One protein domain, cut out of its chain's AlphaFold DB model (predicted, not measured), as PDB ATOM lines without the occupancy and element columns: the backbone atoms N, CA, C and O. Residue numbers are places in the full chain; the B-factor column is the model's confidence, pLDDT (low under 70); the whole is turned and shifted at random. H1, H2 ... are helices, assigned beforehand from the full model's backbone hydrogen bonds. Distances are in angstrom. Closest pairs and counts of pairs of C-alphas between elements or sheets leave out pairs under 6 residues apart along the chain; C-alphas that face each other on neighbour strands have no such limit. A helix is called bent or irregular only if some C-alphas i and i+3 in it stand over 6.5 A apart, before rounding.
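What this domain is: This is residues 52 to 139 of the 348 residues of an uncharacterized protein of Coptotermes formosanus (UniProt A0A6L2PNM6). Five helices make an up-and-down bundle: H3 and H4 form its middle, the hairpin of H1 and H2 packs on one side and H6 on the other, while short H5 sits at one end of H4. The 88 printed residues hold six named helices, H1 to H6 in chain order, and no named strand; the class is all helix. The whole is compact, with a radius of gyration of the C-alphas of 11.9 A and spans of 36 by 30 by 19 A.

How they stand to each other: Begin at the hub, H4, residues 103 to 116. Its residues 103 to 109 alone touch H3, residues 87 to 99, closest at C-alphas Ile 106 and Ala 94, 5.3 A; this hairpin has a shallow tilt of 17 degrees, opposite ways. H2, residues 68 to 80, touches H4, closest at C-alphas Arg 79 and Val 112, 5.7 A. H1, residues 52 to 64, forms a hairpin with H2 and is apart from H4. H6, residues 125 to 137, touches H3 through residues 94 to 99 of H3 alone, closest at C-alphas Ser 98 and Ala 134, 4.3 A. H5, residues 118 to 123, touches residues 110 to 114 of H4 alone, at a steep tilt of 56 degrees; its closest pair is C-alphas Phe 121 and Cys 113, 5.3 A. Every O i to N i+4 pair is within hydrogen-bond range in H1, H3, H4 and H5; H2 and H6 each have 7 of 9.

Where its parts are: Find C-alpha 103 at (41.258, -42.558, 4.764); from there H4 runs 20.1 A to C-alpha 116. H1 begins at (63.989, -43.674, 15.094) and, like H3, runs 18.4 A. H2 and H6 each run 19.7 A, and H5 8.6 A. H6 ends at C-alpha 137, (35.249, -34.646, 5.755); it is irregular, with C-alphas 126 and 129 8.3 A apart.

The domain as a whole: Look to Lys 53 and Gly 139 for the two C-alphas farthest apart, 36.4 A. The printed part has no cut and no long link, and no printed residue has a pLDDT under 70.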
ATOM      1  N   ILE A  52      65.418 -44.024  15.055       79.25
ATOM      2  CA  ILE A  52      63.989 -43.674  15.094       79.25
ATOM      3  C   ILE A  52      63.787 -42.150  15.017       79.25
ATOM      4  O   ILE A  52      62.846 -41.685  14.375       79.25
ATOM      5  N   LYS A  53      64.723 -41.382  15.587       88.00
ATOM      6  CA  LYS A  53      64.747 -39.915  15.548       88.00
ATOM      7  C   LYS A  53      64.736 -39.336  14.138       88.00
ATOM      8  O   LYS A  53      64.010 -38.382  13.894       88.00
ATOM      9  N   LEU A  54      65.471 -39.932  13.200       91.00
ATOM     10  CA  LEU A  54      65.509 -39.452  11.821       91.00
ATOM     11  C   LEU A  54      64.144 -39.612  11.136       91.00
ATOM     12  O   LEU A  54      63.718 -38.743  10.381       91.00
ATOM     13  N   MET A  55      63.428 -40.708  11.412       92.62
ATOM     14  CA  MET A  55      62.088 -40.927  10.856       92.62
ATOM     15  C   MET A  55      61.086 -39.910  11.395       92.62
ATOM     16  O   MET A  55      60.290 -39.367  10.629       92.62
ATOM     17  N   ASP A  56      61.154 -39.634  12.696       95.81
ATOM     18  CA  ASP A  56      60.339 -38.606  13.332       95.81
ATOM     19  C   ASP A  56      60.625 -37.227  12.728       95.81
ATOM     20  O   ASP A  56      59.692 -36.532  12.327       95.81
ATOM     21  N   GLU A  57      61.901 -36.859  12.580       96.25
ATOM     22  CA  GLU A  57      62.328 -35.599  11.963       96.25
ATOM     23  C   GLU A  57      61.811 -35.453  10.529       96.25
ATOM     24  O   GLU A  57      61.260 -34.407  10.188       96.25
ATOM     25  N   LEU A  58      61.904 -36.499   9.702       96.38
ATOM     26  CA  LEU A  58      61.409 -36.468   8.321       96.38
ATOM     27  C   LEU A  58      59.886 -36.283   8.247       96.38
ATOM     28  O   LEU A  58      59.399 -35.529   7.401       96.38
ATOM     29  N   ILE A  59      59.122 -36.949   9.120       97.31
ATOM     30  CA  ILE A  59      57.662 -36.782   9.165       97.31
ATOM     31  C   ILE A  59      57.313 -35.379   9.663       97.31
ATOM     32  O   ILE A  59      56.485 -34.710   9.048       97.31
ATOM     33  N   ILE A  60      57.951 -34.912  10.740       97.62
ATOM     34  CA  ILE A  60      57.741 -33.564  11.284       97.62
ATOM     35  C   ILE A  60      58.067 -32.505  10.228       97.62
ATOM     36  O   ILE A  60      57.322 -31.536  10.089       97.62
ATOM     37  N   GLU A  61      59.127 -32.700   9.447       97.69
ATOM     38  CA  GLU A  61      59.524 -31.774   8.392       97.69
ATOM     39  C   GLU A  61      58.505 -31.725   7.254       97.69
ATOM     40  O   GLU A  61      58.075 -30.639   6.852       97.69
ATOM     41  N   ALA A  62      58.027 -32.890   6.808       97.62
ATOM     42  CA  ALA A  62      56.946 -32.972   5.830       97.62
ATOM     43  C   ALA A  62      55.666 -32.292   6.347       97.62
ATOM     44  O   ALA A  62      54.980 -31.597   5.599       97.62
ATOM     45  N   ILE A  63      55.349 -32.437   7.638       97.00
ATOM     46  CA  ILE A  63      54.206 -31.763   8.271       97.00
ATOM     47  C   ILE A  63      54.410 -30.243   8.295       97.00
ATOM     48  O   ILE A  63      53.498 -29.497   7.924       97.00
ATOM     49  N   ARG A  64      55.600 -29.783   8.696       97.25
ATOM     50  CA  ARG A  64      55.965 -28.363   8.815       97.25
ATOM     51  C   ARG A  64      55.862 -27.632   7.479       97.25
ATOM     52  O   ARG A  64      55.335 -26.522   7.441       97.25
ATOM     53  N   HIS A  65      56.294 -28.273   6.395       97.38
ATOM     54  CA  HIS A  65      56.219 -27.720   5.036       97.38
ATOM     55  C   HIS A  65      54.919 -28.044   4.296       97.38
ATOM     56  O   HIS A  65      54.763 -27.663   3.139       97.38
ATOM     57  N   LYS A  66      53.956 -28.698   4.962       96.31
ATOM     58  CA  LYS A  66      52.676 -29.139   4.380       96.31
ATOM     59  C   LYS A  66      52.826 -30.095   3.186       96.31
ATOM     60  O   LYS A  66      51.940 -30.194   2.341       96.31
ATOM     61  N   GLU A  67      53.918 -30.848   3.126       96.62
ATOM     62  CA  GLU A  67      54.202 -31.822   2.071       96.62
ATOM     63  C   GLU A  67      53.671 -33.220   2.438       96.62
ATOM     64  O   GLU A  67      54.383 -34.227   2.431       96.62
ATOM     65  N   TYR A  68      52.379 -33.301   2.762       96.31
ATOM     66  CA  TYR A  68      51.756 -34.497   3.348       96.31
ATOM     67  C   TYR A  68      51.868 -35.759   2.477       96.31
ATOM     68  O   TYR A  68      51.899 -36.876   2.999       96.31
ATOM     69  N   LYS A  69      52.018 -35.590   1.157       95.62
ATOM     70  CA  LYS A  69      52.272 -36.678   0.197       95.62
ATOM     71  C   LYS A  69      53.517 -37.514   0.532       95.62
ATOM     72  O   LYS A  69      53.568 -38.686   0.168       95.62
ATOM     73  N   HIS A  70      54.505 -36.946   1.232       96.44
ATOM     74  CA  HIS A  70      55.744 -37.642   1.596       96.44
ATOM     75  C   HIS A  70      55.610 -38.513   2.851       96.44
ATOM     76  O   HIS A  70      56.368 -39.469   3.011       96.44
ATOM     77  N   ILE A  71      54.601 -38.272   3.692       97.62
ATOM     78  CA  ILE A  71      54.419 -39.001   4.955       97.62
ATOM     79  C   ILE A  71      54.146 -40.496   4.699       97.62
ATOM     80  O   ILE A  71      54.731 -41.351   5.360       97.62
ATOM     81  N   ILE A  72      53.313 -40.848   3.711       98.00
ATOM     82  CA  ILE A  72      52.990 -42.255   3.396       98.00
ATOM     83  C   ILE A  72      54.229 -43.061   2.951       98.00
ATOM     84  O   ILE A  72      54.432 -44.164   3.475       98.00
ATOM     85  N   PRO A  73      55.063 -42.583   2.003       97.56
ATOM     86  CA  PRO A  73      56.332 -43.229   1.670       97.56
ATOM     87  C   PRO A  73      57.242 -43.446   2.883       97.56
ATOM     88  O   PRO A  73      57.738 -44.559   3.069       97.56
ATOM     89  N   ILE A  74      57.395 -42.426   3.736       96.62
ATOM     90  CA  ILE A  74      58.227 -42.488   4.947       96.62
ATOM     91  C   ILE A  74      57.699 -43.570   5.904       96.62
ATOM     92  O   ILE A  74      58.449 -44.444   6.337       96.62
ATOM     93  N   LEU A  75      56.389 -43.601   6.163       96.94
ATOM     94  CA  LEU A  75      55.754 -44.618   7.014       96.94
ATOM     95  C   LEU A  75      55.884 -46.041   6.447       96.94
ATOM     96  O   LEU A  75      56.115 -47.000   7.186       96.94
ATOM     97  N   ASN A  76      55.778 -46.205   5.127       96.31
ATOM     98  CA  ASN A  76      55.996 -47.505   4.491       96.31
ATOM     99  C   ASN A  76      57.453 -47.966   4.594       96.31
ATOM    100  O   ASN A  76      57.689 -49.157   4.805       96.31
ATOM    101  N   TYR A  77      58.412 -47.047   4.463       94.38
ATOM    102  CA  TYR A  77      59.825 -47.335   4.692       94.38
ATOM    103  C   TYR A  77      60.073 -47.753   6.147       94.38
ATOM    104  O   TYR A  77      60.697 -48.788   6.380       94.38
ATOM    105  N   SER A  78      59.509 -47.019   7.110       93.81
ATOM    106  CA  SER A  78      59.541 -47.359   8.540       93.81
ATOM    107  C   SER A  78      59.066 -48.797   8.783       93.81
ATOM    108  O   SER A  78      59.767 -49.588   9.416       93.81
ATOM    109  N   ARG A  79      57.920 -49.170   8.201       94.25
ATOM    110  CA  ARG A  79      57.353 -50.520   8.319       94.25
ATOM    111  C   ARG A  79      58.263 -51.602   7.747       94.25
ATOM    112  O   ARG A  79      58.412 -52.645   8.372       94.25
ATOM    113  N   ARG A  80      58.846 -51.384   6.564       94.62
ATOM    114  CA  ARG A  80      59.730 -52.367   5.905       94.62
ATOM    115  C   ARG A  80      61.020 -52.605   6.688       94.62
ATOM    116  O   ARG A  80      61.517 -53.724   6.685       94.62
ATOM    117  N   ASN A  81      61.521 -51.573   7.361       92.44
ATOM    118  CA  ASN A  81      62.779 -51.618   8.105       92.44
ATOM    119  C   ASN A  81      62.587 -51.825   9.619       92.44
ATOM    120  O   ASN A  81      63.546 -51.722  10.370       92.44
ATOM    121  N   ASN A  82      61.365 -52.120  10.081       92.62
ATOM    122  CA  ASN A  82      61.028 -52.296  11.500       92.62
ATOM    123  C   ASN A  82      61.424 -51.113  12.408       92.62
ATOM    124  O   ASN A  82      61.694 -51.294  13.595       92.62
ATOM    125  N   HIS A  83      61.415 -49.891  11.877       92.00
ATOM    126  CA  HIS A  83      61.658 -48.675  12.651       92.00
ATOM    127  C   HIS A  83      60.323 -48.036  13.012       92.00
ATOM    128  O   HIS A  83      59.635 -47.526  12.133       92.00
ATOM    129  N   CYS A  84      59.922 -48.078  14.283       92.50
ATOM    130  CA  CYS A  84      58.678 -47.452  14.726       92.50
ATOM    131  C   CYS A  84      58.911 -45.958  14.991       92.50
ATOM    132  O   CYS A  84      59.703 -45.664  15.885       92.50
ATOM    133  N   PRO A  85      58.228 -45.032  14.291       95.31
ATOM    134  CA  PRO A  85      58.205 -43.629  14.682       95.31
ATOM    135  C   PRO A  85      57.582 -43.486  16.075       95.31
ATOM    136  O   PRO A  85      56.865 -44.389  16.538       95.31
ATOM    137  N   SER A  86      57.834 -42.366  16.743       95.62
ATOM    138  CA  SER A  86      57.228 -42.108  18.048       95.62
ATOM    139  C   SER A  86      55.693 -42.063  17.961       95.62
ATOM    140  O   SER A  86      55.126 -41.650  16.939       95.62
ATOM    141  N   PRO A  87      54.977 -42.493  19.021       95.50
ATOM    142  CA  PRO A  87      53.519 -42.414  19.072       95.50
ATOM    143  C   PRO A  87      52.988 -41.008  18.778       95.50
ATOM    144  O   PRO A  87      51.998 -40.864  18.065       95.50
ATOM    145  N   GLU A  88      53.663 -39.971  19.270       96.44
ATOM    146  CA  GLU A  88      53.289 -38.569  19.077       96.44
ATOM    147  C   GLU A  88      53.274 -38.189  17.590       96.44
ATOM    148  O   GLU A  88      52.290 -37.622  17.108       96.44
ATOM    149  N   VAL A  89      54.316 -38.566  16.841       97.00
ATOM    150  CA  VAL A  89      54.421 -38.302  15.397       97.00
ATOM    151  C   VAL A  89      53.371 -39.087  14.608       97.00
ATOM    152  O   VAL A  89      52.751 -38.549  13.688       97.00
ATOM    153  N   LEU A  90      53.109 -40.341  14.989       97.50
ATOM    154  CA  LEU A  90      52.070 -41.165  14.360       97.50
ATOM    155  C   LEU A  90      50.663 -40.595  14.596       97.50
ATOM    156  O   LEU A  90      49.826 -40.613  13.691       97.50
ATOM    157  N   LEU A  91      50.395 -40.072  15.795       97.19
ATOM    158  CA  LEU A  91      49.128 -39.418  16.127       97.19
ATOM    159  C   LEU A  91      48.939 -38.107  15.369       97.19
ATOM    160  O   LEU A  91      47.823 -37.834  14.916       97.19
ATOM    161  N   GLU A  92      50.003 -37.322  15.204       97.75
ATOM    162  CA  GLU A  92      49.954 -36.089  14.417       97.75
ATOM    163  C   GLU A  92      49.722 -36.394  12.931       97.75
ATOM    164  O   GLU A  92      48.830 -35.812  12.316       97.75
ATOM    165  N   ALA A  93      50.420 -37.388  12.372       98.06
ATOM    166  CA  ALA A  93      50.185 -37.844  11.003       98.06
ATOM    167  C   ALA A  93      48.732 -38.315  10.796       98.06
ATOM    168  O   ALA A  93      48.076 -37.891   9.844       98.06
ATOM    169  N   ALA A  94      48.188 -39.138  11.705       98.25
ATOM    170  CA  ALA A  94      46.789 -39.575  11.640       98.25
ATOM    171  C   ALA A  94      45.797 -38.404  11.717       98.25
ATOM    172  O   ALA A  94      44.809 -38.398  10.987       98.25
ATOM    173  N   SER A  95      46.080 -37.421  12.577       97.75
ATOM    174  CA  SER A  95      45.293 -36.191  12.741       97.75
ATOM    175  C   SER A  95      45.294 -35.321  11.481       97.75
ATOM    176  O   SER A  95      44.283 -34.712  11.136       97.75
ATOM    177  N   ILE A  96      46.412 -35.262  10.760       97.94
ATOM    178  CA  ILE A  96      46.492 -34.533   9.491       97.94
ATOM    179  C   ILE A  96      45.694 -35.259   8.414       97.94
ATOM    180  O   ILE A  96      44.832 -34.649   7.782       97.94
ATOM    181  N   PHE A  97      45.919 -36.563   8.238       98.38
ATOM    182  CA  PHE A  97      45.185 -37.338   7.240       98.38
ATOM    183  C   PHE A  97      43.672 -37.324   7.489       98.38
ATOM    184  O   PHE A  97      42.904 -37.221   6.535       98.38
ATOM    185  N   SER A  98      43.226 -37.350   8.749       98.00
ATOM    186  CA  SER A  98      41.799 -37.271   9.068       98.00
ATOM    187  C   SER A  98      41.162 -35.946   8.681       98.00
ATOM    188  O   SER A  98      40.104 -35.950   8.054       98.00
ATOM    189  N   ARG A  99      41.832 -34.823   8.953       96.44
ATOM    190  CA  ARG A  99      41.361 -33.486   8.550       96.44
ATOM    191  C   ARG A  99      41.369 -33.279   7.036       96.44
ATOM    192  O   ARG A  99      40.577 -32.488   6.539       96.44
ATOM    193  N   LEU A 100      42.234 -33.988   6.313       96.50
ATOM    194  CA  LEU A 100      42.268 -33.983   4.847       96.50
ATOM    195  C   LEU A 100      41.228 -34.922   4.213       96.50
ATOM    196  O   LEU A 100      41.077 -34.921   2.995       96.50
ATOM    197  N   GLY A 101      40.535 -35.750   5.002       96.75
ATOM    198  CA  GLY A 101      39.658 -36.794   4.466       96.75
ATOM    199  C   GLY A 101      40.406 -38.003   3.889       96.75
ATOM    200  O   GLY A 101      39.781 -38.887   3.302       96.75
ATOM    201  N   ASP A 102      41.728 -38.093   4.065       97.75
ATOM    202  CA  ASP A 102      42.551 -39.171   3.516       97.75
ATOM    203  C   ASP A 102      42.464 -40.439   4.379       97.75
ATOM    204  O   ASP A 102      43.315 -40.737   5.225       97.75
ATOM    205  N   LYS A 103      41.420 -41.240   4.131       97.31
ATOM    206  CA  LYS A 103      41.258 -42.558   4.764       97.31
ATOM    207  C   LYS A 103      42.467 -43.472   4.499       97.31
ATOM    208  O   LYS A 103      42.796 -44.281   5.367       97.31
ATOM    209  N   THR A 104      43.141 -43.351   3.350       97.38
ATOM    210  CA  THR A 104      44.278 -44.212   2.969       97.38
ATOM    211  C   THR A 104      45.495 -43.928   3.840       97.38
ATOM    212  O   THR A 104      46.072 -44.865   4.397       97.38
ATOM    213  N   GLY A 105      45.845 -42.655   4.032       97.88
ATOM    214  CA  GLY A 105      46.924 -42.242   4.930       97.88
ATOM    215  C   GLY A 105      46.729 -42.761   6.357       97.88
ATOM    216  O   GLY A 105      47.651 -43.324   6.954       97.88
ATOM    217  N   ILE A 106      45.496 -42.712   6.873       98.19
ATOM    218  CA  ILE A 106      45.166 -43.264   8.199       98.19
ATOM    219  C   ILE A 106      45.326 -44.787   8.232       98.19
ATOM    220  O   ILE A 106      45.832 -45.317   9.220       98.19
ATOM    221  N   GLN A 107      44.939 -45.512   7.172       98.00
ATOM    222  CA  GLN A 107      45.170 -46.964   7.105       98.00
ATOM    223  C   GLN A 107      46.662 -47.309   7.129       98.00
ATOM    224  O   GLN A 107      47.052 -48.295   7.758       98.00
ATOM    225  N   VAL A 108      47.506 -46.490   6.495       97.94
ATOM    226  CA  VAL A 108      48.963 -46.667   6.547       97.94
ATOM    227  C   VAL A 108      49.462 -46.487   7.980       97.94
ATOM    228  O   VAL A 108      50.109 -47.403   8.488       97.94
ATOM    229  N   VAL A 109      49.084 -45.404   8.672       97.88
ATOM    230  CA  VAL A 109      49.426 -45.198  10.097       97.88
ATOM    231  C   VAL A 109      48.940 -46.370  10.955       97.88
ATOM    232  O   VAL A 109      49.721 -46.977  11.688       97.88
ATOM    233  N   LYS A 110      47.671 -46.765  10.794       97.44
ATOM    234  CA  LYS A 110      47.060 -47.910  11.480       97.44
ATOM    235  C   LYS A 110      47.879 -49.189  11.274       97.44
ATOM    236  O   LYS A 110      48.084 -49.944  12.224       97.44
ATOM    237  N   SER A 111      48.354 -49.436  10.052       97.31
ATOM    238  CA  SER A 111      49.159 -50.615   9.718       97.31
ATOM    239  C   SER A 111      50.542 -50.592  10.373       97.31
ATOM    240  O   SER A 111      50.965 -51.617  10.908       97.31
ATOM    241  N   VAL A 112      51.210 -49.432  10.404       96.75
ATOM    242  CA  VAL A 112      52.507 -49.246  11.077       96.75
ATOM    243  C   VAL A 112      52.360 -49.539  12.566       96.75
ATOM    244  O   VAL A 112      53.077 -50.392  13.086       96.75
ATOM    245  N   CYS A 113      51.370 -48.936  13.232       96.62
ATOM    246  CA  CYS A 113      51.116 -49.182  14.652       96.62
ATOM    247  C   CYS A 113      50.769 -50.650  14.916       96.62
ATOM    248  O   CYS A 113      51.331 -51.266  15.811       96.62
ATOM    249  N   LYS A 114      49.901 -51.267  14.107       96.75
ATOM    250  CA  LYS A 114      49.541 -52.684  14.283       96.75
ATOM    251  C   LYS A 114      50.759 -53.617  14.206       96.75
ATOM    252  O   LYS A 114      50.810 -54.615  14.928       96.75
ATOM    253  N   CYS A 115      51.708 -53.317  13.319       95.56
ATOM    254  CA  CYS A 115      52.915 -54.115  13.125       95.56
ATOM    255  C   CYS A 115      53.980 -53.845  14.195       95.56
ATOM    256  O   CYS A 115      54.536 -54.801  14.729       95.56
ATOM    257  N   LEU A 116      54.250 -52.574  14.501       94.75
ATOM    258  CA  LEU A 116      55.426 -52.161  15.274       94.75
ATOM    259  C   LEU A 116      55.108 -51.730  16.714       94.75
ATOM    260  O   LEU A 116      55.976 -51.814  17.575       94.75
ATOM    261  N   ASN A 117      53.872 -51.310  17.006       93.69
ATOM    262  CA  ASN A 117      53.436 -50.876  18.336       93.69
ATOM    263  C   ASN A 117      51.961 -51.240  18.604       93.69
ATOM    264  O   ASN A 117      51.048 -50.410  18.543       93.69
ATOM    265  N   ARG A 118      51.722 -52.523  18.911       95.12
ATOM    266  CA  ARG A 118      50.368 -53.060  19.149       95.12
ATOM    267  C   ARG A 118      49.645 -52.380  20.308       95.12
ATOM    268  O   ARG A 118      48.428 -52.231  20.247       95.12
ATOM    269  N   ASN A 119      50.378 -51.975  21.343       94.62
ATOM    270  CA  ASN A 119      49.785 -51.302  22.493       94.62
ATOM    271  C   ASN A 119      49.150 -49.979  22.060       94.62
ATOM    272  O   ASN A 119      47.975 -49.753  22.339       94.62
ATOM    273  N   GLU A 120      49.876 -49.161  21.295       93.81
ATOM    274  CA  GLU A 120      49.337 -47.900  20.783       93.81
ATOM    275  C   GLU A 120      48.149 -48.120  19.838       93.81
ATOM    276  O   GLU A 120      47.129 -47.439  19.939       93.81
ATOM    277  N   PHE A 121      48.223 -49.137  18.976       96.44
ATOM    278  CA  PHE A 121      47.120 -49.511  18.091       96.44
ATOM    279  C   PHE A 121      45.801 -49.757  18.850       96.44
ATOM    280  O   PHE A 121      44.754 -49.243  18.443       96.44
ATOM    281  N   TYR A 122      45.840 -50.504  19.959       95.88
ATOM    282  CA  TYR A 122      44.651 -50.758  20.780       95.88
ATOM    283  C   TYR A 122      44.265 -49.556  21.650       95.88
ATOM    284  O   TYR A 122      43.073 -49.255  21.767       95.88
ATOM    285  N   ASN A 123      45.243 -48.819  22.190       95.31
ATOM    286  CA  ASN A 123      45.002 -47.596  22.966       95.31
ATOM    287  C   ASN A 123      44.252 -46.533  22.151       95.31
ATOM    288  O   ASN A 123      43.414 -45.814  22.698       95.31
ATOM    289  N   GLN A 124      44.487 -46.475  20.837       96.75
ATOM    290  CA  GLN A 124      43.806 -45.562  19.913       96.75
ATOM    291  C   GLN A 124      42.523 -46.132  19.295       96.75
ATOM    292  O   GLN A 124      42.024 -45.574  18.314       96.75
ATOM    293  N   ALA A 125      41.967 -47.221  19.841       96.75
ATOM    294  CA  ALA A 125      40.779 -47.889  19.299       96.75
ATOM    295  C   ALA A 125      40.919 -48.188  17.800       96.75
ATOM    296  O   ALA A 125      40.038 -47.884  16.994       96.75
ATOM    297  N   GLU A 126      42.087 -48.705  17.413       97.19
ATOM    298  CA  GLU A 126      42.435 -48.997  16.025       97.19
ATOM    299  C   GLU A 126      42.295 -47.795  15.076       97.19
ATOM    300  O   GLU A 126      41.985 -47.967  13.893       97.19
ATOM    301  N   TYR A 127      42.484 -46.582  15.607       97.81
ATOM    302  CA  TYR A 127      42.357 -45.306  14.900       97.81
ATOM    303  C   TYR A 127      40.956 -45.040  14.320       97.81
ATOM    304  O   TYR A 127      40.788 -44.140  13.497       97.81
ATOM    305  N   LYS A 128      39.916 -45.755  14.780       98.12
ATOM    306  CA  LYS A 128      38.530 -45.603  14.291       98.12
ATOM    307  C   LYS A 128      38.012 -44.165  14.365       98.12
ATOM    308  O   LYS A 128      37.318 -43.728  13.459       98.12
ATOM    309  N   HIS A 129      38.380 -43.406  15.397       98.12
ATOM    310  CA  HIS A 129      37.958 -42.010  15.547       98.12
ATOM    311  C   HIS A 129      38.585 -41.069  14.501       98.12
ATOM    312  O   HIS A 129      37.933 -40.121  14.077       98.12
ATOM    313  N   TYR A 130      39.807 -41.347  14.038       98.44
ATOM    314  CA  TYR A 130      40.416 -40.615  12.924       98.44
ATOM    315  C   TYR A 130      39.776 -41.001  11.587       98.44
ATOM    316  O   TYR A 130      39.507 -40.137  10.757       98.44
ATOM    317  N   ILE A 131      39.469 -42.288  11.391       98.44
ATOM    318  CA  ILE A 131      38.738 -42.761  10.203       98.44
ATOM    319  C   ILE A 131      37.334 -42.135  10.152       98.44
ATOM    320  O   ILE A 131      36.886 -41.741   9.078       98.44
ATOM    321  N   ALA A 132      36.669 -41.998  11.304       98.50
ATOM    322  CA  ALA A 132      35.382 -41.322  11.434       98.50
ATOM    323  C   ALA A 132      35.458 -39.860  10.981       98.50
ATOM    324  O   ALA A 132      34.639 -39.420  10.181       98.50
ATOM    325  N   GLU A 133      36.469 -39.118  11.429       98.38
ATOM    326  CA  GLU A 133      36.682 -37.738  10.984       98.38
ATOM    327  C   GLU A 133      36.978 -37.660   9.479       98.38
ATOM    328  O   GLU A 133      36.354 -36.861   8.786       98.38
ATOM    329  N   ALA A 134      37.807 -38.553   8.931       98.00
ATOM    330  CA  ALA A 134      38.034 -38.602   7.484       98.00
ATOM    331  C   ALA A 134      36.752 -38.901   6.687       98.00
ATOM    332  O   ALA A 134      36.505 -38.308   5.633       98.00
ATOM    333  N   ALA A 135      35.917 -39.820   7.189       97.94
ATOM    334  CA  ALA A 135      34.615 -40.127   6.605       97.94
ATOM    335  C   ALA A 135      33.695 -38.906   6.620       97.94
ATOM    336  O   ALA A 135      33.047 -38.628   5.611       97.94
ATOM    337  N   TRP A 136      33.696 -38.152   7.721       97.62
ATOM    338  CA  TRP A 136      32.939 -36.913   7.846       97.62
ATOM    339  C   TRP A 136      33.371 -35.873   6.817       97.62
ATOM    340  O   TRP A 136      32.524 -35.345   6.100       97.62
ATOM    341  N   VAL A 137      34.678 -35.605   6.719       95.75
ATOM    342  CA  VAL A 137      35.249 -34.646   5.755       95.75
ATOM    343  C   VAL A 137      34.912 -35.051   4.316       95.75
ATOM    344  O   VAL A 137      34.632 -34.201   3.479       95.75
ATOM    345  N   SER A 138      34.832 -36.357   4.047       94.69
ATOM    346  CA  SER A 138      34.403 -36.904   2.752       94.69
ATOM    347  C   SER A 138      32.881 -36.848   2.511       94.69
ATOM    348  O   SER A 138      32.409 -37.369   1.504       94.69
ATOM    349  N   GLY A 139      32.092 -36.281   3.431       94.19
ATOM    350  CA  GLY A 139      30.631 -36.157   3.338       94.19
ATOM    351  C   GLY A 139      29.827 -37.347   3.884       94.19
ATOM    352  O   GLY A 139      28.600 -37.282   3.946       94.19
TER     353      GLY A 139